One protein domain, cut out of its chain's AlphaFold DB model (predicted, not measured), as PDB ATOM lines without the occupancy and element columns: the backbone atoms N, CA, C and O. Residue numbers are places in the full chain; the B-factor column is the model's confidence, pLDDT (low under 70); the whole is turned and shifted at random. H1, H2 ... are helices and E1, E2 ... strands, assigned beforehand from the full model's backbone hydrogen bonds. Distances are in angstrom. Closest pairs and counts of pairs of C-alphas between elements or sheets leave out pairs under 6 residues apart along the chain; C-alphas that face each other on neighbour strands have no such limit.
ATOM      1  N   LEU A  50      -7.954 -60.735 -21.147       84.75
ATOM      2  CA  LEU A  50      -6.500 -60.643 -21.180       84.75
ATOM      3  C   LEU A  50      -5.948 -61.099 -19.834       84.75
ATOM      4  O   LEU A  50      -6.423 -60.663 -18.788       84.75
ATOM      5  N   GLU A  51      -4.918 -61.935 -19.843       88.25
ATOM      6  CA  GLU A  51      -4.284 -62.424 -18.619       88.25
ATOM      7  C   GLU A  51      -2.762 -62.307 -18.740       88.25
ATOM      8  O   GLU A  51      -2.158 -62.834 -19.669       88.25
ATOM      9  N   PHE A  52      -2.128 -61.617 -17.795       86.00
ATOM     10  CA  PHE A  52      -0.674 -61.523 -17.699       86.00
ATOM     11  C   PHE A  52      -0.159 -62.472 -16.622       86.00
ATOM     12  O   PHE A  52      -0.684 -62.480 -15.505       86.00
ATOM     13  N   ARG A  53       0.887 -63.242 -16.936       86.44
ATOM     14  CA  ARG A  53       1.553 -64.154 -16.000       86.44
ATOM     15  C   ARG A  53       3.032 -63.810 -15.891       86.44
ATOM     16  O   ARG A  53       3.772 -63.974 -16.855       86.44
ATOM     17  N   SER A  54       3.476 -63.383 -14.711       80.19
ATOM     18  CA  SER A  54       4.892 -63.157 -14.396       80.19
ATOM     19  C   SER A  54       5.268 -63.912 -13.121       80.19
ATOM     20  O   SER A  54       4.701 -63.678 -12.048       80.19
ATOM     21  N   GLY A  55       6.187 -64.875 -13.241       75.62
ATOM     22  CA  GLY A  55       6.555 -65.787 -12.154       75.62
ATOM     23  C   GLY A  55       5.335 -66.476 -11.529       75.62
ATOM     24  O   GLY A  55       4.534 -67.096 -12.220       75.62
ATOM     25  N   ASN A  56       5.173 -66.319 -10.211       69.00
ATOM     26  CA  ASN A  56       4.034 -66.839  -9.440       69.00
ATOM     27  C   ASN A  56       2.900 -65.801  -9.279       69.00
ATOM     28  O   ASN A  56       2.234 -65.760  -8.238       69.00
ATOM     29  N   THR A  57       2.726 -64.901 -10.250       69.19
ATOM     30  CA  THR A  57       1.637 -63.917 -10.261       69.19
ATOM     31  C   THR A  57       0.892 -63.928 -11.583       69.19
ATOM     32  O   THR A  57       1.497 -63.950 -12.653       69.19
ATOM     33  N   THR A  58      -0.431 -63.897 -11.469       80.88
ATOM     34  CA  THR A  58      -1.387 -63.837 -12.572       80.88
ATOM     35  C   THR A  58      -2.255 -62.606 -12.358       80.88
ATOM     36  O   THR A  58      -2.609 -62.289 -11.220       80.88
ATOM     37  N   SER A  59      -2.599 -61.885 -13.418       79.75
ATOM     38  CA  SER A  59      -3.502 -60.734 -13.346       79.75
ATOM     39  C   SER A  59      -4.374 -60.655 -14.587       79.75
ATOM     40  O   SER A  59      -3.890 -60.858 -15.696       79.75
ATOM     41  N   ASN A  60      -5.661 -60.378 -14.378       84.19
ATOM     42  CA  ASN A  60      -6.687 -60.378 -15.416       84.19
ATOM     43  C   ASN A  60      -7.098 -58.944 -15.764       84.19
ATOM     44  O   ASN A  60      -7.208 -58.098 -14.876       84.19
ATOM     45  N   TYR A  61      -7.363 -58.710 -17.046       80.06
ATOM     46  CA  TYR A  61      -7.720 -57.425 -17.643       80.06
ATOM     47  C   TYR A  61      -8.768 -57.636 -18.728       80.06
ATOM     48  O   TYR A  61      -8.905 -58.731 -19.278       80.06
ATOM     49  N   LYS A  62      -9.450 -56.560 -19.110       78.06
ATOM     50  CA  LYS A  62     -10.386 -56.564 -20.232       78.06
ATOM     51  C   LYS A  62      -9.921 -55.605 -21.311       78.06
ATOM     52  O   LYS A  62      -9.693 -54.425 -21.070       78.06
ATOM     53  N   GLY A  63      -9.822 -56.122 -22.529       74.75
ATOM     54  CA  GLY A  63      -9.690 -55.342 -23.745       74.75
ATOM     55  C   GLY A  63     -11.038 -54.732 -24.125       74.75
ATOM     56  O   GLY A  63     -11.851 -55.376 -24.787       74.75
ATOM     57  N   VAL A  64     -11.262 -53.484 -23.723       68.56
ATOM     58  CA  VAL A  64     -12.390 -52.650 -24.156       68.56
ATOM     59  C   VAL A  64     -12.176 -52.260 -25.615       68.56
ATOM     60  O   VAL A  64     -11.131 -51.707 -25.958       68.56
ATOM     61  N   LYS A  65     -13.147 -52.522 -26.497       70.50
ATOM     62  CA  LYS A  65     -13.041 -52.127 -27.908       70.50
ATOM     63  C   LYS A  65     -13.439 -50.664 -28.111       70.50
ATOM     64  O   LYS A  65     -14.518 -50.248 -27.694       70.50
ATOM     65  N   ILE A  66     -12.592 -49.896 -28.795       60.72
ATOM     66  CA  ILE A  66     -12.839 -48.495 -29.158       60.72
ATOM     67  C   ILE A  66     -12.400 -48.292 -30.609       60.72
ATOM     68  O   ILE A  66     -11.214 -48.376 -30.934       60.72
ATOM     69  N   GLY A  67     -13.369 -48.062 -31.497       66.00
ATOM     70  CA  GLY A  67     -13.137 -48.166 -32.937       66.00
ATOM     71  C   GLY A  67     -12.738 -49.595 -33.311       66.00
ATOM     72  O   GLY A  67     -13.441 -50.541 -32.970       66.00
ATOM     73  N   GLU A  68     -11.595 -49.748 -33.972       64.12
ATOM     74  CA  GLU A  68     -11.059 -51.038 -34.444       64.12
ATOM     75  C   GLU A  68     -10.003 -51.628 -33.475       64.12
ATOM     76  O   GLU A  68      -9.311 -52.591 -33.797       64.12
ATOM     77  N   TYR A  69      -9.867 -51.038 -32.280       70.88
ATOM     78  CA  TYR A  69      -8.736 -51.214 -31.361       70.88
ATOM     79  C   TYR A  69      -9.170 -51.718 -29.979       70.88
ATOM     80  O   TYR A  69     -10.247 -51.348 -29.516       70.88
ATOM     81  N   TYR A  70      -8.327 -52.506 -29.296       71.00
ATOM     82  CA  TYR A  70      -8.620 -53.073 -27.969       71.00
ATOM     83  C   TYR A  70      -7.699 -52.517 -26.876       71.00
ATOM     84  O   TYR A  70      -6.473 -52.642 -26.932       71.00
ATOM     85  N   TRP A  71      -8.309 -51.964 -25.836       68.88
ATOM     86  CA  TRP A  71      -7.665 -51.180 -24.789       68.88
ATOM     87  C   TRP A  71      -7.757 -51.915 -23.462       68.88
ATOM     88  O   TRP A  71      -8.859 -52.260 -23.053       68.88
ATOM     89  N   MET A  72      -6.632 -52.146 -22.783       73.25
ATOM     90  CA  MET A  72      -6.680 -52.666 -21.413       73.25
ATOM     91  C   MET A  72      -7.369 -51.651 -20.498       73.25
ATOM     92  O   MET A  72      -7.048 -50.463 -20.533       73.25
ATOM     93  N   ASP A  73      -8.304 -52.139 -19.691       66.38
ATOM     94  CA  ASP A  73      -9.096 -51.372 -18.728       66.38
ATOM     95  C   ASP A  73      -8.326 -50.959 -17.461       66.38
ATOM     96  O   ASP A  73      -8.790 -50.097 -16.714       66.38
ATOM     97  N   ALA A  74      -7.145 -51.536 -17.224       66.25
ATOM     98  CA  ALA A  74      -6.290 -51.224 -16.085       66.25
ATOM     99  C   ALA A  74      -4.791 -51.367 -16.401       66.25
ATOM    100  O   ALA A  74      -4.390 -52.030 -17.358       66.25
ATOM    101  N   SER A  75      -3.960 -50.761 -15.547       68.94
ATOM    102  CA  SER A  75      -2.499 -50.887 -15.561       68.94
ATOM    103  C   SER A  75      -2.047 -52.338 -15.382       68.94
ATOM    104  O   SER A  75      -2.487 -53.008 -14.444       68.94
ATOM    105  N   LEU A  76      -1.099 -52.791 -16.207       67.25
ATOM    106  CA  LEU A  76      -0.435 -54.082 -16.035       67.25
ATOM    107  C   LEU A  76       0.202 -54.179 -14.637       67.25
ATOM    108  O   LEU A  76       0.828 -53.238 -14.154       67.25
ATOM    109  N   TYR A  77       0.064 -55.338 -14.009       64.94
ATOM    110  CA  TYR A  77       0.585 -55.660 -12.691       64.94
ATOM    111  C   TYR A  77       1.775 -56.601 -12.873       64.94
ATOM    112  O   TYR A  77       1.609 -57.775 -13.197       64.94
ATOM    113  N   GLU A  78       2.979 -56.074 -12.681       69.44
ATOM    114  CA  GLU A  78       4.190 -56.877 -12.518       69.44
ATOM    115  C   GLU A  78       4.692 -56.697 -11.075       69.44
ATOM    116  O   GLU A  78       4.696 -55.559 -10.593       69.44
ATOM    117  N   PRO A  79       5.108 -57.771 -10.374       63.34
ATOM    118  CA  PRO A  79       5.632 -57.666  -9.016       63.34
ATOM    119  C   PRO A  79       6.819 -56.708  -8.921       63.34
ATOM    120  O   PRO A  79       7.792 -56.821  -9.670       63.34
ATOM    121  N   VAL A  80       6.771 -55.793  -7.954       66.25
ATOM    122  CA  VAL A  80       7.909 -54.920  -7.656       66.25
ATOM    123  C   VAL A  80       8.991 -55.660  -6.886       66.25
ATOM    124  O   VAL A  80       8.713 -56.505  -6.035       66.25
ATOM    125  N   LEU A  81      10.241 -55.292  -7.151       60.81
ATOM    126  CA  LEU A  81      11.393 -55.792  -6.401       60.81
ATOM    127  C   LEU A  81      11.696 -54.920  -5.174       60.81
ATOM    128  O   LEU A  81      12.335 -55.385  -4.229       60.81
ATOM    129  N   HIS A  82      11.257 -53.655  -5.182       65.38
ATOM    130  CA  HIS A  82      11.570 -52.669  -4.147       65.38
ATOM    131  C   HIS A  82      10.349 -51.814  -3.793       65.38
ATOM    132  O   HIS A  82       9.618 -51.369  -4.674       65.38
ATOM    133  N   TYR A  83      10.184 -51.551  -2.496       69.50
ATOM    134  CA  TYR A  83       9.141 -50.696  -1.928       69.50
ATOM    135  C   TYR A  83       9.765 -49.462  -1.274       69.50
ATOM    136  O   TYR A  83      10.835 -49.536  -0.666       69.50
ATOM    137  N   THR A  84       9.066 -48.334  -1.349       71.12
ATOM    138  CA  THR A  84       9.437 -47.089  -0.668       71.12
ATOM    139  C   THR A  84       8.939 -47.090   0.778       71.12
ATOM    140  O   THR A  84       7.857 -47.609   1.055       71.12
ATOM    141  N   THR A  85       9.682 -46.470   1.701       74.81
ATOM    142  CA  THR A  85       9.255 -46.254   3.098       74.81
ATOM    143  C   THR A  85       8.901 -44.788   3.353       74.81
ATOM    144  O   THR A  85       9.418 -43.898   2.676       74.81
ATOM    145  N   GLN A  86       8.083 -44.511   4.376       78.88
ATOM    146  CA  GLN A  86       7.672 -43.138   4.707       78.88
ATOM    147  C   GLN A  86       8.870 -42.214   4.962       78.88
ATOM    148  O   GLN A  86       8.896 -41.084   4.495       78.88
ATOM    149  N   ASN A  87       9.903 -42.718   5.643       75.88
ATOM    150  CA  ASN A  87      11.118 -41.956   5.922       75.88
ATOM    151  C   ASN A  87      11.866 -41.552   4.635       75.88
ATOM    152  O   ASN A  87      12.364 -40.433   4.537       75.88
ATOM    153  N   PHE A  88      11.915 -42.432   3.624       73.00
ATOM    154  CA  PHE A  88      12.490 -42.082   2.321       73.00
ATOM    155  C   PHE A  88      11.648 -41.058   1.567       73.00
ATOM    156  O   PHE A  88      12.218 -40.210   0.885       73.00
ATOM    157  N   ILE A  89      10.325 -41.112   1.694       74.88
ATOM    158  CA  ILE A  89       9.433 -40.137   1.069       74.88
ATOM    159  C   ILE A  89       9.624 -38.768   1.725       74.88
ATOM    160  O   ILE A  89      10.039 -37.835   1.041       74.88
ATOM    161  N   ASN A  90       9.427 -38.668   3.043       75.19
ATOM    162  CA  ASN A  90       9.529 -37.418   3.800       75.19
ATOM    163  C   ASN A  90      10.883 -36.731   3.557       75.19
ATOM    164  O   ASN A  90      10.910 -35.609   3.062       75.19
ATOM    165  N   LYS A  91      12.003 -37.460   3.733       71.12
ATOM    166  CA  LYS A  91      13.373 -36.962   3.485       71.12
ATOM    167  C   LYS A  91      13.519 -36.212   2.157       71.12
ATOM    168  O   LYS A  91      14.307 -35.271   2.069       71.12
ATOM    169  N   HIS A  92      12.836 -36.672   1.112       69.06
ATOM    170  CA  HIS A  92      12.939 -36.076  -0.211       69.06
ATOM    171  C   HIS A  92      11.851 -35.030  -0.483       69.06
ATOM    172  O   HIS A  92      12.169 -34.009  -1.082       69.06
ATOM    173  N   MET A  93      10.609 -35.226  -0.030       70.25
ATOM    174  CA  MET A  93       9.536 -34.232  -0.202       70.25
ATOM    175  C   MET A  93       9.832 -32.938   0.567       70.25
ATOM    176  O   MET A  93       9.699 -31.852  -0.002       70.25
ATOM    177  N   ASP A  94      10.343 -33.060   1.798       65.44
ATOM    178  CA  ASP A  94      10.772 -31.940   2.644       65.44
ATOM    179  C   ASP A  94      11.854 -31.095   1.947       65.44
ATOM    180  O   ASP A  94      11.821 -29.865   1.981       65.44
ATOM    181  N   GLY A  95      12.787 -31.754   1.248       60.72
ATOM    182  CA  GLY A  95      13.879 -31.102   0.519       60.72
ATOM    183  C   GLY A  95      13.443 -30.281  -0.700       60.72
ATOM    184  O   GLY A  95      14.198 -29.418  -1.145       60.72
ATOM    185  N   TRP A  96      12.236 -30.516  -1.229       59.16
ATOM    186  CA  TRP A  96      11.703 -29.827  -2.415       59.16
ATOM    187  C   TRP A  96      10.441 -29.003  -2.141       59.16
ATOM    188  O   TRP A  96       9.868 -28.455  -3.083       59.16
ATOM    189  N   ALA A  97      10.014 -28.903  -0.875       58.38
ATOM    190  CA  ALA A  97       8.808 -28.193  -0.442       58.38
ATOM    191  C   ALA A  97       7.536 -28.583  -1.227       58.38
ATOM    192  O   ALA A  97       6.633 -27.766  -1.424       58.38
ATOM    193  N   VAL A  98       7.454 -29.838  -1.685       60.03
ATOM    194  CA  VAL A  98       6.236 -30.377  -2.301       60.03
ATOM    195  C   VAL A  98       5.247 -30.667  -1.169       60.03
ATOM    196  O   VAL A  98       5.592 -31.455  -0.289       60.03
ATOM    197  N   PRO A  99       4.036 -30.073  -1.155       57.69
ATOM    198  CA  PRO A  99       3.049 -30.359  -0.122       57.69
ATOM    199  C   PRO A  99       2.621 -31.822  -0.239       57.69
ATOM    200  O   PRO A  99       1.957 -32.216  -1.200       57.69
ATOM    201  N   TYR A 100       3.061 -32.634   0.717       63.50
ATOM    202  CA  TYR A 100       2.965 -34.083   0.660       63.50
ATOM    203  C   TYR A 100       2.668 -34.638   2.056       63.50
ATOM    204  O   TYR A 100       3.456 -34.452   2.977       63.50
ATOM    205  N   ASP A 101       1.549 -35.350   2.188       62.69
ATOM    206  CA  ASP A 101       1.054 -35.910   3.456       62.69
ATOM    207  C   ASP A 101       0.450 -37.312   3.233       62.69
ATOM    208  O   ASP A 101      -0.665 -37.621   3.644       62.69
ATOM    209  N   MET A 102       1.132 -38.145   2.435       69.12
ATOM    210  CA  MET A 102       0.564 -39.409   1.944       69.12
ATOM    211  C   MET A 102       1.334 -40.638   2.456       69.12
ATOM    212  O   MET A 102       2.571 -40.646   2.401       69.12
ATOM    213  N   PRO A 103       0.633 -41.705   2.895       75.19
ATOM    214  CA  PRO A 103       1.263 -42.950   3.322       75.19
ATOM    215  C   PRO A 103       2.102 -43.613   2.226       75.19
ATOM    216  O   PRO A 103       1.729 -43.630   1.050       75.19
ATOM    217  N   ALA A 104       3.203 -44.244   2.627       75.94
ATOM    218  CA  ALA A 104       4.102 -44.961   1.729       75.94
ATOM    219  C   ALA A 104       3.429 -46.123   0.982       75.94
ATOM    220  O   ALA A 104       3.795 -46.405  -0.155       75.94
ATOM    221  N   GLU A 105       2.423 -46.767   1.576       73.56
ATOM    222  CA  GLU A 105       1.586 -47.763   0.895       73.56
ATOM    223  C   GLU A 105       0.881 -47.149  -0.324       73.56
ATOM    224  O   GLU A 105       1.055 -47.613  -1.450       73.56
ATOM    225  N   SER A 106       0.166 -46.040  -0.122       71.31
ATOM    226  CA  SER A 106      -0.513 -45.315  -1.196       71.31
ATOM    227  C   SER A 106       0.469 -44.768  -2.236       71.31
ATOM    228  O   SER A 106       0.176 -44.804  -3.431       71.31
ATOM    229  N   PHE A 107       1.660 -44.330  -1.818       72.75
ATOM    230  CA  PHE A 107       2.731 -43.958  -2.744       72.75
ATOM    231  C   PHE A 107       3.167 -45.142  -3.615       72.75
ATOM    232  O   PHE A 107       3.137 -45.045  -4.837       72.75
ATOM    233  N   ASN A 108       3.488 -46.290  -3.012       71.94
ATOM    234  CA  ASN A 108       3.879 -47.503  -3.736       71.94
ATOM    235  C   ASN A 108       2.751 -48.055  -4.631       71.94
ATOM    236  O   ASN A 108       3.028 -48.750  -5.607       71.94
ATOM    237  N   ARG A 109       1.486 -47.741  -4.326       70.44
ATOM    238  CA  ARG A 109       0.324 -48.104  -5.144       70.44
ATOM    239  C   ARG A 109       0.146 -47.208  -6.370       70.44
ATOM    240  O   ARG A 109      -0.003 -47.729  -7.466       70.44
ATOM    241  N   TYR A 110       0.120 -45.886  -6.194       67.94
ATOM    242  CA  TYR A 110      -0.238 -44.935  -7.262       67.94
ATOM    243  C   TYR A 110       0.975 -44.324  -7.982       67.94
ATOM    244  O   TYR A 110       0.871 -43.886  -9.126       67.94
ATOM    245  N   TYR A 111       2.137 -44.336  -7.337       68.56
ATOM    246  CA  TYR A 111       3.423 -43.851  -7.842       68.56
ATOM    247  C   TYR A 111       4.514 -44.927  -7.728       68.56
ATOM    248  O   TYR A 111       5.685 -44.587  -7.622       68.56
ATOM    249  N   GLY A 112       4.122 -46.210  -7.742       61.19
ATOM    250  CA  GLY A 112       4.998 -47.370  -7.550       61.19
ATOM    251  C   GLY A 112       6.105 -47.554  -8.589       61.19
ATOM    252  O   GLY A 112       6.291 -46.735  -9.489       61.19
ATOM    253  N   GLN A 113       6.838 -48.661  -8.454       69.25
ATOM    254  CA  GLN A 113       8.089 -48.886  -9.170       69.25
ATOM    255  C   GLN A 113       7.916 -48.750 -10.698       69.25
ATOM    256  O   GLN A 113       7.100 -49.417 -11.330       69.25
ATOM    257  N   PHE A 114       8.697 -47.876 -11.326       73.00
ATOM    258  CA  PHE A 114       8.708 -47.746 -12.785       73.00
ATOM    259  C   PHE A 114       9.741 -48.692 -13.416       73.00
ATOM    260  O   PHE A 114      10.449 -49.414 -12.714       73.00
ATOM    261  N   TYR A 115       9.823 -48.718 -14.744       72.88
ATOM    262  CA  TYR A 115      10.803 -49.544 -15.446       72.88
ATOM    263  C   TYR A 115      12.097 -48.768 -15.614       72.88
ATOM    264  O   TYR A 115      12.088 -47.630 -16.091       72.88
ATOM    265  N   GLY A 116      13.216 -49.393 -15.251       73.06
ATOM    266  CA  GLY A 116      14.539 -48.882 -15.587       73.06
ATOM    267  C   GLY A 116      14.725 -48.736 -17.108       73.06
ATOM    268  O   GLY A 116      14.029 -49.385 -17.892       73.06
ATOM    269  N   PRO A 117      15.696 -47.932 -17.575       70.25
ATOM    270  CA  PRO A 117      15.871 -47.638 -19.000       70.25
ATOM    271  C   PRO A 117      16.215 -48.864 -19.866       70.25
ATOM    272  O   PRO A 117      16.056 -48.800 -21.078       70.25
ATOM    273  N   MET A 118      16.645 -49.989 -19.280       75.88
ATOM    274  CA  MET A 118      16.826 -51.272 -19.982       75.88
ATOM    275  C   MET A 118      15.617 -52.219 -19.845       75.88
ATOM    276  O   MET A 118      15.536 -53.198 -20.579       75.88
ATOM    277  N   GLU A 119      14.685 -51.961 -18.926       78.12
ATOM    278  CA  GLU A 119      13.679 -52.932 -18.477       78.12
ATOM    279  C   GLU A 119      12.409 -52.938 -19.342       78.12
ATOM    280  O   GLU A 119      11.948 -51.906 -19.834       78.12
ATOM    281  N   VAL A 120      11.825 -54.126 -19.483       79.00
ATOM    282  CA  VAL A 120      10.510 -54.425 -20.073       79.00
ATOM    283  C   VAL A 120       9.854 -55.520 -19.209       79.00
ATOM    284  O   VAL A 120      10.572 -56.114 -18.399       79.00
ATOM    285  N   PRO A 121       8.544 -55.809 -19.337       80.06
ATOM    286  CA  PRO A 121       7.914 -56.864 -18.552       80.06
ATOM    287  C   PRO A 121       8.543 -58.220 -18.853       80.06
ATOM    288  O   PRO A 121       8.899 -58.516 -19.996       80.06
ATOM    289  N   SER A 122       8.648 -59.039 -17.818       78.88
ATOM    290  CA  SER A 122       9.284 -60.359 -17.841       78.88
ATOM    291  C   SER A 122       8.304 -61.527 -18.020       78.88
ATOM    292  O   SER A 122       8.739 -62.673 -18.119       78.88
ATOM    293  N   GLY A 123       6.998 -61.247 -18.040       81.12
ATOM    294  CA  GLY A 123       5.927 -62.243 -18.122       81.12
ATOM    295  C   GLY A 123       5.341 -62.462 -19.518       81.12
ATOM    296  O   GLY A 123       5.615 -61.713 -20.455       81.12
ATOM    297  N   ASP A 124       4.470 -63.465 -19.625       87.69
ATOM    298  CA  ASP A 124       3.689 -63.787 -20.823       87.69
ATOM    299  C   ASP A 124       2.293 -63.144 -20.755       87.69
ATOM    300  O   ASP A 124       1.652 -63.133 -19.701       87.69
ATOM    301  N   MET A 125       1.793 -62.651 -21.891       86.62
ATOM    302  CA  MET A 125       0.391 -62.246 -22.051       86.62
ATOM    303  C   MET A 125      -0.415 -63.381 -22.688       86.62
ATOM    304  O   MET A 125       0.088 -64.113 -23.538       86.62
ATOM    305  N   TYR A 126      -1.679 -63.504 -22.304       89.75
ATOM    306  CA  TYR A 126      -2.636 -64.459 -22.843       89.75
ATOM    307  C   TYR A 126      -3.862 -63.700 -23.361       89.75
ATOM    308  O   TYR A 126      -4.420 -62.864 -22.652       89.75
ATOM    309  N   GLU A 127      -4.310 -64.015 -24.576       87.00
ATOM    310  CA  GLU A 127      -5.571 -63.536 -25.153       87.00
ATOM    311  C   GLU A 127      -6.589 -64.684 -25.122       87.00
ATOM    312  O   GLU A 127      -6.349 -65.742 -25.708       87.00
ATOM    313  N   ASN A 128      -7.719 -64.506 -24.427       87.69
ATOM    314  CA  ASN A 128      -8.768 -65.522 -24.252       87.69
ATOM    315  C   ASN A 128      -8.221 -66.908 -23.822       87.69
ATOM    316  O   ASN A 128      -8.649 -67.950 -24.318       87.69
ATOM    317  N   GLY A 129      -7.237 -66.916 -22.913       86.69
ATOM    318  CA  GLY A 129      -6.600 -68.128 -22.380       86.69
ATOM    319  C   GLY A 129      -5.493 -68.746 -23.250       86.69
ATOM    320  O   GLY A 129      -4.921 -69.764 -22.860       86.69
ATOM    321  N   VAL A 130      -5.146 -68.149 -24.395       90.00
ATOM    322  CA  VAL A 130      -4.061 -68.610 -25.281       90.00
ATOM    323  C   VAL A 130      -2.851 -67.685 -25.155       90.00
ATOM    324  O   VAL A 130      -3.010 -66.476 -25.282       90.00
ATOM    325  N   VAL A 131      -1.647 -68.243 -24.950       89.94
ATOM    326  CA  VAL A 131      -0.386 -67.467 -24.925       89.94
ATOM    327  C   VAL A 131      -0.262 -66.656 -26.207       89.94
ATOM    328  O   VAL A 131      -0.232 -67.218 -27.306       89.94
ATOM    329  N   ASP A 132      -0.121 -65.351 -26.053       86.38
ATOM    330  CA  ASP A 132      -0.077 -64.407 -27.145       86.38
ATOM    331  C   ASP A 132       1.269 -63.677 -27.221       86.38
ATOM    332  O   ASP A 132       1.901 -63.338 -26.222       86.38
ATOM    333  N   LYS A 133       1.748 -63.475 -28.449       84.62
ATOM    334  CA  LYS A 133       3.138 -63.093 -28.733       84.62
ATOM    335  C   LYS A 133       3.215 -61.748 -29.448       84.62
ATOM    336  O   LYS A 133       2.240 -61.259 -30.010       84.62
ATOM    337  N   ASN A 134       4.429 -61.198 -29.509       83.88
ATOM    338  CA  ASN A 134       4.761 -59.911 -30.145       83.88
ATOM    339  C   ASN A 134       4.320 -58.659 -29.361       83.88
ATOM    340  O   ASN A 134       4.247 -57.570 -29.934       83.88
ATOM    341  N   TRP A 135       4.083 -58.803 -28.058       84.19
ATOM    342  CA  TRP A 135       3.948 -57.686 -27.126       84.19
ATOM    343  C   TRP A 135       5.304 -57.011 -26.899       84.19
ATOM    344  O   TRP A 135       6.292 -57.673 -26.576       84.19
ATOM    345  N   LYS A 136       5.376 -55.695 -27.109       84.94
ATOM    346  CA  LYS A 136       6.626 -54.921 -27.040       84.94
ATOM    347  C   LYS A 136       6.379 -53.438 -26.749       84.94
ATOM    348  O   LYS A 136       5.237 -53.017 -26.575       84.94
ATOM    349  N   LEU A 137       7.454 -52.654 -26.672       83.06
ATOM    350  CA  LEU A 137       7.368 -51.196 -26.578       83.06
ATOM    351  C   LEU A 137       6.800 -50.597 -27.881       83.06
ATOM    352  O   LEU A 137       6.974 -51.183 -28.956       83.06
ATOM    353  N   PRO A 138       6.136 -49.428 -27.835       80.00
ATOM    354  CA  PRO A 138       5.597 -48.787 -29.020       80.00
ATOM    355  C   PRO A 138       6.690 -47.931 -29.660       80.00
ATOM    356  O   PRO A 138       7.449 -47.246 -28.971       80.00
ATOM    357  N   ASN A 139       6.749 -47.914 -30.988       81.44
ATOM    358  CA  ASN A 139       7.574 -46.944 -31.705       81.44
ATOM    359  C   ASN A 139       6.843 -45.590 -31.832       81.44
ATOM    360  O   ASN A 139       5.667 -45.470 -31.480       81.44
ATOM    361  N   ARG A 140       7.512 -44.559 -32.371       82.44
ATOM    362  CA  ARG A 140       6.908 -43.219 -32.527       82.44
ATOM    363  C   ARG A 140       5.594 -43.230 -33.312       82.44
ATOM    364  O   ARG A 140       4.672 -42.515 -32.942       82.44
ATOM    365  N   ALA A 141       5.475 -44.068 -34.346       74.88
ATOM    366  CA  ALA A 141       4.257 -44.172 -35.155       74.88
ATOM    367  C   ALA A 141       3.036 -44.618 -34.328       74.88
ATOM    368  O   ALA A 141       1.953 -44.058 -34.493       74.88
ATOM    369  N   ALA A 142       3.216 -45.549 -33.384       75.06
ATOM    370  CA  ALA A 142       2.163 -45.959 -32.452       75.06
ATOM    371  C   ALA A 142       1.698 -44.803 -31.544       75.06
ATOM    372  O   ALA A 142       0.506 -44.653 -31.275       75.06
ATOM    373  N   PHE A 143       2.633 -43.957 -31.096       77.75
ATOM    374  CA  PHE A 143       2.318 -42.757 -30.320       77.75
ATOM    375  C   PHE A 143       1.605 -41.693 -31.165       77.75
ATOM    376  O   PHE A 143       0.568 -41.197 -30.735       77.75
ATOM    377  N   TYR A 144       2.083 -41.378 -32.374       75.50
ATOM    378  CA  TYR A 144       1.400 -40.433 -33.267       75.50
ATOM    379  C   TYR A 144      -0.032 -40.877 -33.585       75.50
ATOM    380  O   TYR A 144      -0.948 -40.059 -33.541       75.50
ATOM    381  N   GLN A 145      -0.251 -42.174 -33.822       72.94
ATOM    382  CA  GLN A 145      -1.588 -42.729 -34.009       72.94
ATOM    383  C   GLN A 145      -2.487 -42.532 -32.779       72.94
ATOM    384  O   GLN A 145      -3.628 -42.099 -32.925       72.94
ATOM    385  N   LEU A 146      -1.980 -42.811 -31.575       75.00
ATOM    386  CA  LEU A 146      -2.707 -42.575 -30.326       75.00
ATOM    387  C   LEU A 146      -3.115 -41.097 -30.180       75.00
ATOM    388  O   LEU A 146      -4.239 -40.811 -29.776       75.00
ATOM    389  N   MET A 147      -2.232 -40.156 -30.536       75.94
ATOM    390  CA  MET A 147      -2.552 -38.723 -30.503       75.94
ATOM    391  C   MET A 147      -3.575 -38.341 -31.582       75.94
ATOM    392  O   MET A 147      -4.477 -37.562 -31.299       75.94
ATOM    393  N   ALA A 148      -3.509 -38.935 -32.778       69.31
ATOM    394  CA  ALA A 148      -4.474 -38.709 -33.858       69.31
ATOM    395  C   ALA A 148      -5.896 -39.227 -33.551       69.31
ATOM    396  O   ALA A 148      -6.851 -38.815 -34.204       69.31
ATOM    397  N   MET A 149      -6.063 -40.104 -32.553       70.75
ATOM    398  CA  MET A 149      -7.387 -40.458 -32.019       70.75
ATOM    399  C   MET A 149      -7.946 -39.383 -31.070       70.75
ATOM    400  O   MET A 149      -9.159 -39.285 -30.892       70.75
ATOM    401  N   CYS A 150      -7.084 -38.555 -30.478       73.62
ATOM    402  CA  CYS A 150      -7.450 -37.532 -29.503       73.62
ATOM    403  C   CYS A 150      -7.766 -36.207 -30.211       73.62
ATOM    404  O   CYS A 150      -6.928 -35.308 -30.249       73.62
ATOM    405  N   GLY A 151      -8.963 -36.084 -30.790       73.62
ATOM    406  CA  GLY A 151      -9.419 -34.843 -31.428       73.62
ATOM    407  C   GLY A 151      -8.481 -34.370 -32.546       73.62
ATOM    408  O   GLY A 151      -8.322 -35.055 -33.550       73.62
ATOM    409  N   THR A 152      -7.859 -33.198 -32.378       70.62
ATOM    410  CA  THR A 152      -6.882 -32.645 -33.339       70.62
ATOM    411  C   THR A 152      -5.437 -33.101 -33.092       70.62
ATOM    412  O   THR A 152      -4.526 -32.653 -33.784       70.62
ATOM    413  N   GLY A 153      -5.191 -33.944 -32.082       69.62
ATOM    414  CA  GLY A 153      -3.845 -34.260 -31.595       69.62
ATOM    415  C   GLY A 153      -3.175 -33.101 -30.848       69.62
ATOM    416  O   GLY A 153      -1.972 -33.151 -30.591       69.62
ATOM    417  N   SER A 154      -3.927 -32.051 -30.499       74.62
ATOM    418  CA  SER A 154      -3.438 -30.950 -29.666       74.62
ATOM    419  C   SER A 154      -3.187 -31.408 -28.228       74.62
ATOM    420  O   SER A 154      -3.847 -32.322 -27.735       74.62
ATOM    421  N   TYR A 155      -2.293 -30.726 -27.503       78.94
ATOM    422  CA  TYR A 155      -2.088 -30.961 -26.066       78.94
ATOM    423  C   TYR A 155      -3.412 -30.946 -25.270       78.94
ATOM    424  O   TYR A 155      -3.606 -31.776 -24.383       78.94
ATOM    425  N   GLN A 156      -4.338 -30.042 -25.615       78.00
ATOM    426  CA  GLN A 156      -5.639 -29.934 -24.955       78.00
ATOM    427  C   GLN A 156      -6.513 -31.167 -25.216       78.00
ATOM    428  O   GLN A 156      -7.061 -31.727 -24.268       78.00
ATOM    429  N   ASP A 157      -6.607 -31.635 -26.464       78.44
ATOM    430  CA  ASP A 157      -7.381 -32.838 -26.787       78.44
ATOM    431  C   ASP A 157      -6.748 -34.093 -26.170       78.44
ATOM    432  O   ASP A 157      -7.443 -34.908 -25.570       78.44
ATOM    433  N   ILE A 158      -5.421 -34.230 -26.242       78.81
ATOM    434  CA  ILE A 158      -4.673 -35.321 -25.597       78.81
ATOM    435  C   ILE A 158      -4.999 -35.362 -24.098       78.81
ATOM    436  O   ILE A 158      -5.286 -36.430 -23.555       78.81
ATOM    437  N   LYS A 159      -5.017 -34.202 -23.432       77.19
ATOM    438  CA  LYS A 159      -5.367 -34.086 -22.014       77.19
ATOM    439  C   LYS A 159      -6.843 -34.383 -21.732       77.19
ATOM    440  O   LYS A 159      -7.136 -35.076 -20.766       77.19
ATOM    441  N   GLU A 160      -7.780 -33.924 -22.557       77.88
ATOM    442  CA  GLU A 160      -9.209 -34.197 -22.340       77.88
ATOM    443  C   GLU A 160      -9.590 -35.665 -22.576       77.88
ATOM    444  O   GLU A 160     -10.438 -36.201 -21.856       77.88
ATOM    445  N   TYR A 161      -8.985 -36.307 -23.580       77.75
ATOM    446  CA  TYR A 161      -9.318 -37.667 -24.008       77.75
ATOM    447  C   TYR A 161      -8.568 -38.736 -23.214       77.75
ATOM    448  O   TYR A 161      -9.162 -39.772 -22.916       77.75
ATOM    449  N   LEU A 162      -7.297 -38.485 -22.870       76.69
ATOM    450  CA  LEU A 162      -6.430 -39.434 -22.164       76.69
ATOM    451  C   LEU A 162      -6.106 -39.023 -20.725       76.69
ATOM    452  O   LEU A 162      -5.513 -39.818 -20.011       76.69
ATOM    453  N   GLY A 163      -6.405 -37.803 -20.280       74.19
ATOM    454  CA  GLY A 163      -6.149 -37.399 -18.895       74.19
ATOM    455  C   GLY A 163      -6.987 -38.208 -17.905       74.19
ATOM    456  O   GLY A 163      -8.129 -38.564 -18.189       74.19
ATOM    457  N   ALA A 164      -6.428 -38.479 -16.725       70.31
ATOM    458  CA  ALA A 164      -7.120 -39.203 -15.659       70.31
ATOM    459  C   ALA A 164      -8.433 -38.515 -15.245       70.31
ATOM    460  O   ALA A 164      -8.515 -37.283 -15.274       70.31
ATOM    461  N   LYS A 165      -9.460 -39.270 -14.831       65.38
ATOM    462  CA  LYS A 165     -10.692 -38.648 -14.317       65.38
ATOM    463  C   LYS A 165     -10.423 -38.034 -12.947       65.38
ATOM    464  O   LYS A 165      -9.511 -38.437 -12.218       65.38
ATOM    465  N   THR A 166     -11.269 -37.083 -12.571       64.44
ATOM    466  CA  THR A 166     -11.323 -36.551 -11.209       64.44
ATOM    467  C   THR A 166     -11.428 -37.705 -10.206       64.44
ATOM    468  O   THR A 166     -12.346 -38.517 -10.299       64.44
ATOM    469  N   ASN A 167     -10.507 -37.756  -9.243       60.69
ATOM    470  CA  ASN A 167     -10.396 -38.772  -8.185       60.69
ATOM    471  C   ASN A 167      -9.957 -40.198  -8.605       60.69
ATOM    472  O   ASN A 167      -9.847 -41.043  -7.719       60.69
ATOM    473  N   ASP A 168      -9.624 -40.480  -9.877       61.88
ATOM    474  CA  ASP A 168      -9.074 -41.800 -10.282       61.88
ATOM    475  C   ASP A 168      -7.759 -42.129  -9.543       61.88
ATOM    476  O   ASP A 168      -7.476 -43.284  -9.219       61.88
ATOM    477  N   ASN A 169      -6.963 -41.097  -9.244       62.75
ATOM    478  CA  ASN A 169      -5.864 -41.168  -8.291       62.75
ATOM    479  C   ASN A 169      -6.121 -40.186  -7.134       62.75
ATOM    480  O   ASN A 169      -5.916 -38.983  -7.318       62.75
ATOM    481  N   PRO A 170      -6.515 -40.660  -5.938       59.03
ATOM    482  CA  PRO A 170      -6.685 -39.804  -4.765       59.03
ATOM    483  C   PRO A 170      -5.354 -39.238  -4.244       59.03
ATOM    484  O   PRO A 170      -5.370 -38.308  -3.446       59.03
ATOM    485  N   MET A 171      -4.210 -39.775  -4.686       60.81
ATOM    486  CA  MET A 171      -2.863 -39.323  -4.319       60.81
ATOM    487  C   MET A 171      -2.295 -38.260  -5.272       60.81
ATOM    488  O   MET A 171      -1.134 -37.873  -5.167       60.81
ATOM    489  N   ALA A 172      -3.104 -37.760  -6.204       60.06
ATOM    490  CA  ALA A 172      -2.765 -36.579  -6.982       60.06
ATOM    491  C   ALA A 172      -2.512 -35.364  -6.069       60.06
ATOM    492  O   ALA A 172      -3.415 -34.918  -5.361       60.06
ATOM    493  N   VAL A 173      -1.307 -34.781  -6.121       55.38
ATOM    494  CA  VAL A 173      -0.995 -33.553  -5.367       55.38
ATOM    495  C   VAL A 173      -1.887 -32.407  -5.858       55.38
ATOM    496  O   VAL A 173      -1.761 -31.939  -6.991       55.38
ATOM    497  N   ASN A 174      -2.786 -31.934  -4.991       52.88
ATOM    498  CA  ASN A 174      -3.745 -30.882  -5.315       52.88
ATOM    499  C   ASN A 174      -3.108 -29.481  -5.229       52.88
ATOM    500  O   ASN A 174      -3.254 -28.756  -4.243       52.88
ATOM    501  N   LEU A 175      -2.430 -29.073  -6.303       51.38
ATOM    502  CA  LEU A 175      -1.779 -27.760  -6.424       51.38
ATOM    503  C   LEU A 175      -2.750 -26.574  -6.575       51.38
ATOM    504  O   LEU A 175      -2.322 -25.422  -6.612       51.38
ATOM    505  N   ILE A 176      -4.065 -26.813  -6.596       44.19
ATOM    506  CA  ILE A 176      -5.054 -25.728  -6.507       44.19
ATOM    507  C   ILE A 176      -4.932 -25.040  -5.133       44.19
ATOM    508  O   ILE A 176      -5.060 -23.820  -5.038       44.19
ATOM    509  N   ALA A 177      -4.583 -25.796  -4.083       43.72
ATOM    510  CA  ALA A 177      -4.331 -25.261  -2.745       43.72
ATOM    511  C   ALA A 177      -3.039 -24.423  -2.637       43.72
ATOM    512  O   ALA A 177      -2.926 -23.611  -1.722       43.72
ATOM    513  N   SER A 178      -2.081 -24.566  -3.565       48.16
ATOM    514  CA  SER A 178      -0.840 -23.771  -3.585       48.16
ATOM    515  C   SER A 178      -0.940 -22.491  -4.426       48.16
ATOM    516  O   SER A 178       0.070 -21.833  -4.657       48.16
ATOM    517  N   GLY A 179      -2.135 -22.137  -4.914       44.72
ATOM    518  CA  GLY A 179      -2.375 -20.922  -5.702       44.72
ATOM    519  C   GLY A 179      -1.918 -20.985  -7.165       44.72
ATOM    520  O   GLY A 179      -2.146 -20.030  -7.905       44.72
ATOM    521  N   ASP A 180      -1.343 -22.103  -7.626       52.78
ATOM    522  CA  ASP A 180      -0.866 -22.278  -9.008       52.78
ATOM    523  C   ASP A 180      -1.988 -22.778  -9.944       52.78
ATOM    524  O   ASP A 180      -1.921 -23.820 -10.603       52.78
ATOM    525  N   ILE A 181      -3.081 -22.011  -9.961       45.34
ATOM    526  CA  ILE A 181      -4.349 -22.345 -10.628       45.34
ATOM    527  C   ILE A 181      -4.163 -22.475 -12.156       45.34
ATOM    528  O   ILE A 181      -4.877 -23.234 -12.809       45.34
ATOM    529  N   SER A 182      -3.180 -21.776 -12.736       46.38
ATOM    530  CA  SER A 182      -2.872 -21.794 -14.174       46.38
ATOM    531  C   SER A 182      -2.135 -23.044 -14.665       46.38
ATOM    532  O   SER A 182      -2.214 -23.338 -15.861       46.38
ATOM    533  N   ASN A 183      -1.432 -23.759 -13.778       49.38
ATOM    534  CA  ASN A 183      -0.499 -24.828 -14.155       49.38
ATOM    535  C   ASN A 183      -0.732 -26.161 -13.412       49.38
ATOM    536  O   ASN A 183      -0.068 -27.151 -13.706       49.38
ATOM    537  N   GLY A 184      -1.645 -26.217 -12.438       50.09
ATOM    538  CA  GLY A 184      -1.548 -27.194 -11.344       50.09
ATOM    539  C   GLY A 184      -2.202 -28.578 -11.479       50.09
ATOM    540  O   GLY A 184      -1.952 -29.405 -10.607       50.09
ATOM    541  N   HIS A 185      -3.054 -28.878 -12.475       56.22
ATOM    542  CA  HIS A 185      -3.903 -30.087 -12.388       56.22
ATOM    543  C   HIS A 185      -3.966 -30.968 -13.649       56.22
ATOM    544  O   HIS A 185      -4.613 -30.625 -14.643       56.22
ATOM    545  N   TRP A 186      -3.382 -32.169 -13.551       57.06
ATOM    546  CA  TRP A 186      -3.670 -33.316 -14.428       57.06
ATOM    547  C   TRP A 186      -5.086 -33.865 -14.238       57.06
ATOM    548  O   TRP A 186      -5.629 -34.438 -15.172       57.06
ATOM    549  N   PHE A 187      -5.693 -33.651 -13.067       54.12
ATOM    550  CA  PHE A 187      -6.959 -34.254 -12.629       54.12
ATOM    551  C   PHE A 187      -8.103 -33.227 -12.591       54.12
ATOM    552  O   PHE A 187      -8.975 -33.259 -11.723       54.12
ATOM    553  N   ALA A 188      -8.055 -32.234 -13.485       55.34
ATOM    554  CA  ALA A 188      -9.224 -31.414 -13.806       55.34
ATOM    555  C   ALA A 188     -10.358 -32.315 -14.359       55.34
ATOM    556  O   ALA A 188     -10.109 -33.497 -14.600       55.34
ATOM    557  N   PRO A 189     -11.586 -31.804 -14.588       55.03
ATOM    558  CA  PRO A 189     -12.662 -32.570 -15.224       55.03
ATOM    559  C   PRO A 189     -12.326 -32.959 -16.680       55.03
ATOM    560  O   PRO A 189     -12.826 -32.371 -17.637       55.03
ATOM    561  N   ASN A 190     -11.454 -33.951 -16.850       65.62
ATOM    562  CA  ASN A 190     -11.135 -34.573 -18.125       65.62
ATOM    563  C   ASN A 190     -12.267 -35.538 -18.476       65.62
ATOM    564  O   ASN A 190     -12.831 -36.202 -17.603       65.62
ATOM    565  N   LYS A 191     -12.582 -35.651 -19.765       67.69
ATOM    566  CA  LYS A 191     -13.620 -36.574 -20.233       67.69
ATOM    567  C   LYS A 191     -13.177 -38.026 -20.061       67.69
ATOM    568  O   LYS A 191     -14.032 -38.878 -19.842       67.69
ATOM    569  N   ASN A 192     -11.864 -38.282 -20.165       70.62
ATOM    570  CA  ASN A 192     -11.255 -39.612 -20.203       70.62
ATOM    571  C   ASN A 192     -12.106 -40.559 -21.066       70.62
ATOM    572  O   ASN A 192     -12.694 -41.535 -20.586       70.62
ATOM    573  N   VAL A 193     -12.240 -40.183 -22.341       67.75
ATOM    574  CA  VAL A 193     -13.207 -40.758 -23.293       67.75
ATOM    575  C   VAL A 193     -13.021 -42.272 -23.436       67.75
ATOM    576  O   VAL A 193     -13.971 -42.988 -23.747       67.75
ATOM    577  N   TYR A 194     -11.808 -42.759 -23.174       64.44
ATOM    578  CA  TYR A 194     -11.405 -44.149 -23.360       64.44
ATOM    579  C   TYR A 194     -11.234 -44.934 -22.049       64.44
ATOM    580  O   TYR A 194     -10.852 -46.097 -22.091       64.44
ATOM    581  N   GLY A 195     -11.493 -44.321 -20.887       57.38
ATOM    582  CA  GLY A 195     -11.250 -44.941 -19.576       57.38
ATOM    583  C   GLY A 195      -9.767 -45.142 -19.229       57.38
ATOM    584  O   GLY A 195      -9.457 -45.766 -18.222       57.38
ATOM    585  N   PHE A 196      -8.859 -44.594 -20.036       61.34
ATOM    586  CA  PHE A 196      -7.414 -44.668 -19.886       61.34
ATOM    587  C   PHE A 196      -6.878 -43.433 -19.155       61.34
ATOM    588  O   PHE A 196      -7.020 -42.314 -19.638       61.34
ATOM    589  N   SER A 197      -6.206 -43.631 -18.023       63.75
ATOM    590  CA  SER A 197      -5.616 -42.535 -17.249       63.75
ATOM    591  C   SER A 197      -4.143 -42.321 -17.612       63.75
ATOM    592  O   SER A 197      -3.255 -43.050 -17.174       63.75
ATOM    593  N   LEU A 198      -3.865 -41.282 -18.408       70.75
ATOM    594  CA  LEU A 198      -2.525 -40.749 -18.654       70.75
ATOM    595  C   LEU A 198      -2.026 -40.069 -17.381       70.75
ATOM    596  O   LEU A 198      -2.250 -38.881 -17.150       70.75
ATOM    597  N   MET A 199      -1.365 -40.858 -16.546       67.31
ATOM    598  CA  MET A 199      -0.842 -40.395 -15.272       67.31
ATOM    599  C   MET A 199       0.516 -39.699 -15.431       67.31
ATOM    600  O   MET A 199       1.366 -40.190 -16.189       67.31
ATOM    601  N   PRO A 200       0.779 -38.615 -14.676       67.19
ATOM    602  CA  PRO A 200       2.143 -38.157 -14.446       67.19
ATOM    603  C   PRO A 200       2.946 -39.277 -13.761       67.19
ATOM    604  O   PRO A 200       2.462 -39.918 -12.828       67.19
ATOM    605  N   GLY A 201       4.151 -39.554 -14.262       61.50
ATOM    606  CA  GLY A 201       4.994 -40.664 -13.804       61.50
ATOM    607  C   GLY A 201       6.299 -40.150 -13.214       61.50
ATOM    608  O   GLY A 201       7.074 -39.533 -13.938       61.50
ATOM    609  N   GLY A 202       6.536 -40.400 -11.924       53.97
ATOM    610  CA  GLY A 202       7.730 -39.946 -11.198       53.97
ATOM    611  C   GLY A 202       9.058 -40.407 -11.820       53.97
ATOM    612  O   GLY A 202       9.117 -41.447 -12.463       53.97
ATOM    613  N   GLY A 203      10.123 -39.615 -11.627       55.66
ATOM    614  CA  GLY A 203      11.473 -39.916 -12.121       55.66
ATOM    615  C   GLY A 203      12.206 -40.971 -11.282       55.66
ATOM    616  O   GLY A 203      11.621 -41.967 -10.866       55.66
ATOM    617  N   ARG A 204      13.498 -40.757 -10.976       51.59
ATOM    618  CA  ARG A 204      14.341 -41.722 -10.223       51.59
ATOM    619  C   ARG A 204      13.828 -42.123  -8.827       51.59
ATOM    620  O   ARG A 204      14.388 -43.049  -8.249       51.59
ATOM    621  N   MET A 205      12.751 -41.513  -8.326       53.25
ATOM    622  CA  MET A 205      12.006 -41.839  -7.094       53.25
ATOM    623  C   MET A 205      11.447 -43.277  -6.995       53.25
ATOM    624  O   MET A 205      10.540 -43.526  -6.213       53.25
ATOM    625  N   ASN A 206      11.918 -44.214  -7.812       53.34
ATOM    626  CA  ASN A 206      11.476 -45.606  -7.829       53.34
ATOM    627  C   ASN A 206      12.606 -46.605  -8.139       53.34
ATOM    628  O   ASN A 206      12.376 -47.813  -8.152       53.34
ATOM    629  N   GLY A 207      13.824 -46.111  -8.381       53.47
ATOM    630  CA  GLY A 207      15.025 -46.930  -8.530       53.47
ATOM    631  C   GLY A 207      15.817 -47.051  -7.222       53.47
ATOM    632  O   GLY A 207      15.310 -46.699  -6.157       53.47
ATOM    633  N   PRO A 208      17.077 -47.521  -7.266       52.84
ATOM    634  CA  PRO A 208      17.973 -47.429  -6.115       52.84
ATOM    635  C   PRO A 208      18.134 -45.961  -5.674       52.84
ATOM    636  O   PRO A 208      18.574 -45.113  -6.444       52.84
ATOM    637  N   TRP A 209      17.772 -45.680  -4.419       56.72
ATOM    638  CA  TRP A 209      17.545 -44.345  -3.832       56.72
ATOM    639  C   TRP A 209      18.814 -43.523  -3.531       56.72
ATOM    640  O   TRP A 209      18.875 -42.767  -2.558       56.72
ATOM    641  N   GLN A 210      19.854 -43.695  -4.336       51.94
ATOM    642  CA  GLN A 210      21.131 -43.004  -4.212       51.94
ATOM    643  C   GLN A 210      21.196 -41.933  -5.315       51.94
ATOM    644  O   GLN A 210      20.920 -42.221  -6.474       51.94
ATOM    645  N   GLU A 211      21.534 -40.691  -4.943       54.81
ATOM    646  CA  GLU A 211      21.784 -39.576  -5.882       54.81
ATOM    647  C   GLU A 211      20.564 -39.106  -6.720       54.81
ATOM    648  O   GLU A 211      20.600 -39.054  -7.955       54.81
ATOM    649  N   LEU A 212      19.470 -38.717  -6.047       55.91
ATOM    650  CA  LEU A 212      18.342 -38.009  -6.682       55.91
ATOM    651  C   LEU A 212      18.677 -36.530  -6.954       55.91
ATOM    652  O   LEU A 212      19.253 -35.858  -6.098       55.91
ATOM    653  N   ALA A 213      18.262 -36.012  -8.113       55.50
ATOM    654  CA  ALA A 213      18.497 -34.629  -8.530       55.50
ATOM    655  C   ALA A 213      17.187 -33.831  -8.688       55.50
ATOM    656  O   ALA A 213      16.096 -34.389  -8.791       55.50
ATOM    657  N   GLN A 214      17.295 -32.500  -8.774       49.97
ATOM    658  CA  GLN A 214      16.154 -31.570  -8.878       49.97
ATOM    659  C   GLN A 214      15.169 -31.895 -10.021       49.97
ATOM    660  O   GLN A 214      13.977 -31.618  -9.913       49.97
ATOM    661  N   GLY A 215      15.647 -32.509 -11.109       50.75
ATOM    662  CA  GLY A 215      14.820 -32.902 -12.254       50.75
ATOM    663  C   GLY A 215      13.919 -34.126 -12.032       50.75
ATOM    664  O   GLY A 215      12.985 -34.324 -12.808       50.75
ATOM    665  N   ASP A 216      14.163 -34.940 -10.999       54.62
ATOM    666  CA  ASP A 216      13.460 -36.216 -10.786       54.62
ATOM    667  C   ASP A 216      12.045 -36.062 -10.200       54.62
ATOM    668  O   ASP A 216      11.172 -36.894 -10.454       54.62
ATOM    669  N   PHE A 217      11.808 -34.986  -9.446       54.88
ATOM    670  CA  PHE A 217      10.586 -34.770  -8.656       54.88
ATOM    671  C   PHE A 217       9.434 -34.168  -9.462       54.88
ATOM    672  O   PHE A 217       8.261 -34.442  -9.204       54.88
ATOM    673  N   TYR A 218       9.756 -33.387 -10.494       55.81
ATOM    674  CA  TYR A 218       8.773 -32.699 -11.332       55.81
ATOM    675  C   TYR A 218       7.780 -33.641 -12.025       55.81
ATOM    676  O   TYR A 218       6.651 -33.253 -12.321       55.81
ATOM    677  N   ALA A 219       8.165 -34.891 -12.263       56.09
ATOM    678  CA  ALA A 219       7.359 -35.822 -13.036       56.09
ATOM    679  C   ALA A 219       6.168 -36.441 -12.260       56.09
ATOM    680  O   ALA A 219       5.330 -37.081 -12.877       56.09
ATOM    681  N   MET A 220       6.010 -36.189 -10.949       60.75
ATOM    682  CA  MET A 220       4.803 -36.619 -10.209       60.75
ATOM    683  C   MET A 220       3.546 -35.782 -10.501       60.75
ATOM    684  O   MET A 220       2.433 -36.232 -10.225       60.75
ATOM    685  N   TYR A 221       3.710 -34.561 -11.024       63.66
ATOM    686  CA  TYR A 221       2.597 -33.625 -11.245       63.66
ATOM    687  C   TYR A 221       2.760 -32.688 -12.454       63.66
ATOM    688  O   TYR A 221       1.799 -32.025 -12.832       63.66
ATOM    689  N   LYS A 222       3.936 -32.614 -13.097       68.75
ATOM    690  CA  LYS A 222       4.147 -31.772 -14.294       68.75
ATOM    691  C   LYS A 222       4.132 -32.561 -15.599       68.75
ATOM    692  O   LYS A 222       3.570 -32.080 -16.574       68.75
ATOM    693  N   HIS A 223       4.708 -33.763 -15.628       74.62
ATOM    694  CA  HIS A 223       4.958 -34.488 -16.879       74.62
ATOM    695  C   HIS A 223       4.430 -35.926 -16.839       74.62
ATOM    696  O   HIS A 223       4.783 -36.686 -15.939       74.62
ATOM    697  N   ALA A 224       3.691 -36.341 -17.868       78.00
ATOM    698  CA  ALA A 224       3.502 -37.757 -18.172       78.00
ATOM    699  C   ALA A 224       4.582 -38.186 -19.172       78.00
ATOM    700  O   ALA A 224       4.616 -37.697 -20.302       78.00
ATOM    701  N   LYS A 225       5.489 -39.072 -18.743       79.94
ATOM    702  CA  LYS A 225       6.628 -39.556 -19.538       79.94
ATOM    703  C   LYS A 225       6.489 -41.037 -19.847       79.94
ATOM    704  O   LYS A 225       6.195 -41.823 -18.949       79.94
ATOM    705  N   LEU A 226       6.689 -41.402 -21.110       80.38
ATOM    706  CA  LEU A 226       6.447 -42.744 -21.634       80.38
ATOM    707  C   LEU A 226       7.604 -43.186 -22.541       80.38
ATOM    708  O   LEU A 226       7.979 -42.467 -23.467       80.38
ATOM    709  N   ARG A 227       8.161 -44.375 -22.281       82.38
ATOM    710  CA  ARG A 227       9.253 -44.945 -23.089       82.38
ATOM    711  C   ARG A 227       8.792 -45.308 -24.500       82.38
ATOM    712  O   ARG A 227       7.705 -45.861 -24.681       82.38
ATOM    713  N   VAL A 228       9.671 -45.069 -25.467       85.62
ATOM    714  CA  VAL A 228       9.531 -45.460 -26.873       85.62
ATOM    715  C   VAL A 228      10.576 -46.539 -27.210       85.62
ATOM    716  O   VAL A 228      11.653 -46.587 -26.612       85.62
ATOM    717  N   ASP A 229      10.260 -47.414 -28.165       86.00
ATOM    718  CA  ASP A 229      11.105 -48.533 -28.640       86.00
ATOM    719  C   ASP A 229      12.461 -48.085 -29.252       86.00
ATOM    720  O   ASP A 229      13.372 -48.887 -29.429       86.00
ATOM    721  N   ASP A 230      12.629 -46.791 -29.551       86.12
ATOM    722  CA  ASP A 230      13.834 -46.189 -30.151       86.12
ATOM    723  C   ASP A 230      14.738 -45.454 -29.137       86.12
ATOM    724  O   ASP A 230      15.533 -44.601 -29.527       86.12
ATOM    725  N   TRP A 231      14.595 -45.751 -27.841       81.19
ATOM    726  CA  TRP A 231      15.236 -45.054 -26.709       81.19
ATOM    727  C   TRP A 231      14.761 -43.621 -26.436       81.19
ATOM    728  O   TRP A 231      15.145 -43.057 -25.409       81.19
ATOM    729  N   SER A 232      13.911 -43.030 -27.280       86.00
ATOM    730  CA  SER A 232      13.319 -41.723 -26.986       86.00
ATOM    731  C   SER A 232      12.259 -41.810 -25.881       86.00
ATOM    732  O   SER A 232      11.770 -42.886 -25.515       86.00
ATOM    733  N   VAL A 233      11.898 -40.651 -25.330       83.75
ATOM    734  CA  VAL A 233      10.787 -40.526 -24.383       83.75
ATOM    735  C   VAL A 233       9.756 -39.563 -24.933       83.75
ATOM    736  O   VAL A 233      10.060 -38.396 -25.195       83.75
ATOM    737  N   PHE A 234       8.521 -40.045 -25.055       84.56
ATOM    738  CA  PHE A 234       7.366 -39.197 -25.295       84.56
ATOM    739  C   PHE A 234       6.972 -38.516 -23.981       84.56
ATOM    740  O   PHE A 234       6.721 -39.188 -22.977       84.56
ATOM    741  N   THR A 235       6.945 -37.186 -23.985       83.00
ATOM    742  CA  THR A 235       6.580 -36.358 -22.835       83.00
ATOM    743  C   THR A 235       5.343 -35.543 -23.181       83.00
ATOM    744  O   THR A 235       5.335 -34.822 -24.173       83.00
ATOM    745  N   VAL A 236       4.318 -35.619 -22.334       81.19
ATOM    746  CA  VAL A 236       3.239 -34.628 -22.291       81.19
ATOM    747  C   VAL A 236       3.518 -33.717 -21.100       81.19
ATOM    748  O   VAL A 236       3.544 -34.178 -19.955       81.19
ATOM    749  N   ASP A 237       3.790 -32.448 -21.386       80.12
ATOM    750  CA  ASP A 237       4.199 -31.426 -20.428       80.12
ATOM    751  C   ASP A 237       3.020 -30.502 -20.112       80.12
ATOM    752  O   ASP A 237       2.529 -29.770 -20.974       80.12
ATOM    753  N   ASN A 238       2.554 -30.545 -18.863       74.31
ATOM    754  CA  ASN A 238       1.411 -29.762 -18.412       74.31
ATOM    755  C   ASN A 238       1.765 -28.309 -18.027       74.31
ATOM    756  O   ASN A 238       0.850 -27.491 -17.934       74.31
ATOM    757  N   LEU A 239       3.051 -27.968 -17.848       71.19
ATOM    758  CA  LEU A 239       3.490 -26.576 -17.677       71.19
ATOM    759  C   LEU A 239       3.566 -25.862 -19.026       71.19
ATOM    760  O   LEU A 239       2.866 -24.876 -19.249       71.19
ATOM    761  N   GLU A 240       4.380 -26.403 -19.932       76.31
ATOM    762  CA  GLU A 240       4.629 -25.807 -21.250       76.31
ATOM    763  C   GLU A 240       3.452 -26.030 -22.214       76.31
ATOM    764  O   GLU A 240       3.387 -25.419 -23.279       76.31
ATOM    765  N   LYS A 241       2.494 -26.893 -21.837       78.62
ATOM    766  CA  LYS A 241       1.297 -27.256 -22.619       78.62
ATOM    767  C   LYS A 241       1.671 -27.858 -23.974       78.62
ATOM    768  O   LYS A 241       1.069 -27.553 -25.005       78.62
ATOM    769  N   THR A 242       2.679 -28.730 -23.958       80.75
ATOM    770  CA  THR A 242       3.219 -29.405 -25.143       80.75
ATOM    771  C   THR A 242       3.117 -30.923 -25.028       80.75
ATOM    772  O   THR A 242       2.988 -31.494 -23.944       80.75
ATOM    773  N   ALA A 243       3.176 -31.594 -26.173       82.06
ATOM    774  CA  ALA A 243       3.396 -33.027 -26.276       82.06
ATOM    775  C   ALA A 243       4.511 -33.236 -27.305       82.06
ATOM    776  O   ALA A 243       4.419 -32.707 -28.410       82.06
ATOM    777  N   SER A 244       5.590 -33.926 -26.940       84.88
ATOM    778  CA  SER A 244       6.791 -34.004 -27.780       84.88
ATOM    779  C   SER A 244       7.623 -35.259 -27.515       84.88
ATOM    780  O   SER A 244       7.521 -35.906 -26.469       84.88
ATOM    781  N   PHE A 245       8.472 -35.609 -28.482       85.19
ATOM    782  CA  PHE A 245       9.529 -36.597 -28.284       85.19
ATOM    783  C   PHE A 245      10.794 -35.901 -27.792       85.19
ATOM    784  O   PHE A 245      11.174 -34.839 -28.277       85.19
ATOM    785  N   SER A 246      11.461 -36.529 -26.833       83.44
ATOM    786  CA  SER A 246      12.688 -36.039 -26.212       83.44
ATOM    787  C   SER A 246      13.773 -37.115 -26.236       83.44
ATOM    788  O   SER A 246      13.487 -38.299 -26.444       83.44
ATOM    789  N   GLY A 247      15.029 -36.695 -26.063       79.62
ATOM    790  CA  GLY A 247      16.185 -37.592 -26.046       79.62
ATOM    791  C   GLY A 247      16.141 -38.634 -24.921       79.62
ATOM    792  O   GLY A 247      15.280 -38.602 -24.042       79.62
ATOM    793  N   VAL A 248      17.098 -39.563 -24.955       69.81
ATOM    794  CA  VAL A 248      17.167 -40.693 -24.017       69.81
ATOM    795  C   VAL A 248      17.220 -40.210 -22.567       69.81
ATOM    796  O   VAL A 248      18.089 -39.422 -22.193       69.81
ATOM    797  N   LEU A 249      16.319 -40.732 -21.735       67.88
ATOM    798  CA  LEU A 249      16.299 -40.487 -20.297       67.88
ATOM    799  C   LEU A 249      16.752 -41.742 -19.548       67.88
ATOM    800  O   LEU A 249      16.063 -42.757 -19.549       67.88
ATOM    801  N   TYR A 250      17.867 -41.641 -18.821       68.88
ATOM    802  CA  TYR A 250      18.334 -42.664 -17.870       68.88
ATOM    803  C   TYR A 250      17.572 -42.592 -16.533       68.88
ATOM    804  O   TYR A 250      18.155 -42.633 -15.448       68.88
ATOM    805  N   HIS A 251      16.255 -42.431 -16.623       67.56
ATOM    806  CA  HIS A 251      15.333 -42.358 -15.498       67.56
ATOM    807  C   HIS A 251      14.377 -43.544 -15.579       67.56
ATOM    808  O   HIS A 251      14.154 -44.108 -16.650       67.56
ATOM    809  N   TRP A 252      13.826 -43.927 -14.435       71.62
ATOM    810  CA  TRP A 252      12.815 -44.968 -14.378       71.62
ATOM    811  C   TRP A 252      11.492 -44.332 -14.807       71.62
ATOM    812  O   TRP A 252      11.150 -43.264 -14.305       71.62
ATOM    813  N   ILE A 253      10.807 -44.916 -15.791       72.88
ATOM    814  CA  ILE A 253       9.640 -44.297 -16.440       72.88
ATOM    815  C   ILE A 253       8.535 -45.314 -16.721       72.88
ATOM    816  O   ILE A 253       8.771 -46.523 -16.784       72.88
ATOM    817  N   ASN A 254       7.316 -44.809 -16.915       75.44
ATOM    818  CA  ASN A 254       6.221 -45.615 -17.437       75.44
ATOM    819  C   ASN A 254       6.575 -46.145 -18.824       75.44
ATOM    820  O   ASN A 254       7.132 -45.433 -19.669       75.44
ATOM    821  N   ILE A 255       6.173 -47.380 -19.086       76.88
ATOM    822  CA  ILE A 255       6.268 -47.974 -20.415       76.88
ATOM    823  C   ILE A 255       4.871 -48.379 -20.879       76.88
ATOM    824  O   ILE A 255       3.928 -48.494 -20.096       76.88
ATOM    825  N   ARG A 256       4.710 -48.558 -22.186       75.06
ATOM    826  CA  ARG A 256       3.487 -49.113 -22.767       75.06
ATOM    827  C   ARG A 256       3.849 -50.444 -23.392       75.06
ATOM    828  O   ARG A 256       4.691 -50.477 -24.280       75.06
ATOM    829  N   TRP A 257       3.211 -51.518 -22.955       78.50
ATOM    830  CA  TRP A 257       3.190 -52.736 -23.748       78.50
ATOM    831  C   TRP A 257       2.074 -52.599 -24.759       78.50
ATOM    832  O   TRP A 257       0.955 -52.238 -24.395       78.50
ATOM    833  N   ALA A 258       2.398 -52.872 -26.011       80.06
ATOM    834  CA  ALA A 258       1.438 -52.937 -27.084       80.06
ATOM    835  C   ALA A 258       1.807 -54.074 -28.034       80.06
ATOM    836  O   ALA A 258       2.982 -54.351 -28.297       80.06
ATOM    837  N   LYS A 259       0.777 -54.681 -28.605       80.75
ATOM    838  CA  LYS A 259       0.847 -55.566 -29.759       80.75
ATOM    839  C   LYS A 259       0.208 -54.867 -30.965       80.75
ATOM    840  O   LYS A 259      -0.763 -54.117 -30.833       80.75
ATOM    841  N   ARG A 260       0.772 -55.105 -32.154       77.06
ATOM    842  CA  ARG A 260       0.181 -54.719 -33.449       77.06
ATOM    843  C   ARG A 260      -0.953 -55.684 -33.782       77.06
ATOM    844  O   ARG A 260      -0.751 -56.893 -33.683       77.06
ATOM    845  N   ILE A 261      -2.097 -55.165 -34.221       75.88
ATOM    846  CA  ILE A 261      -3.150 -56.003 -34.804       75.88
ATOM    847  C   ILE A 261      -2.712 -56.360 -36.240       75.88
ATOM    848  O   ILE A 261      -2.430 -55.444 -37.022       75.88
ATOM    849  N   PRO A 262      -2.584 -57.652 -36.603       75.06
ATOM    850  CA  PRO A 262      -2.261 -58.054 -37.974       75.06
ATOM    851  C   PRO A 262      -3.378 -57.668 -38.952       75.06
ATOM    852  O   PRO A 262      -4.547 -57.606 -38.564       75.06
TER     853      PRO A 262
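This is residues 50 to 262 of the 655 residues of the protein "T9SS type A sorting domain-containing protein" of Apibacter muscae (UniProt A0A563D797). There is little regular structure: a curled antiparallel sheet, E3-E2-E1-E4-E5, stands at one end, a small antiparallel sheet, E6-E7-E8, grazed by H3 and H4, lies nearer the middle, and long loops join them. H1, H2 and H5 are on neither sheet. The 213 printed residues, 81 in named elements, run E1-E2-E3-H1-H2-E4-E5-H3-H4-H5-E6-E7-E8, mixed in class. The whole is compact, radius of gyration of the C-alphas 17.2 A, spans 49 by 42 by 32 A.

E2, residues 57 to 66, and E1, residues 50 to 54, are a hairpin; N 52 and O 59 are within hydrogen-bond range, 2.8 A. H4, residues 155 to 162, only grazes the small sheet; its closest C-alphas to E8, residues 242 to 246, are Tyr 155 and Thr 242, 5.6 A apart. In H4 every O i to N i+4 pair is within range.

E2 measures 28.4 A; E1 begins at C-alpha 50 (-6.500, -60.643, -21.180) and E8 ends at C-alpha 246 (12.688, -36.039, -26.212).

The printed part has no cut; residues 179 to 222 hold no named element; 94 residues have pLDDT under 70.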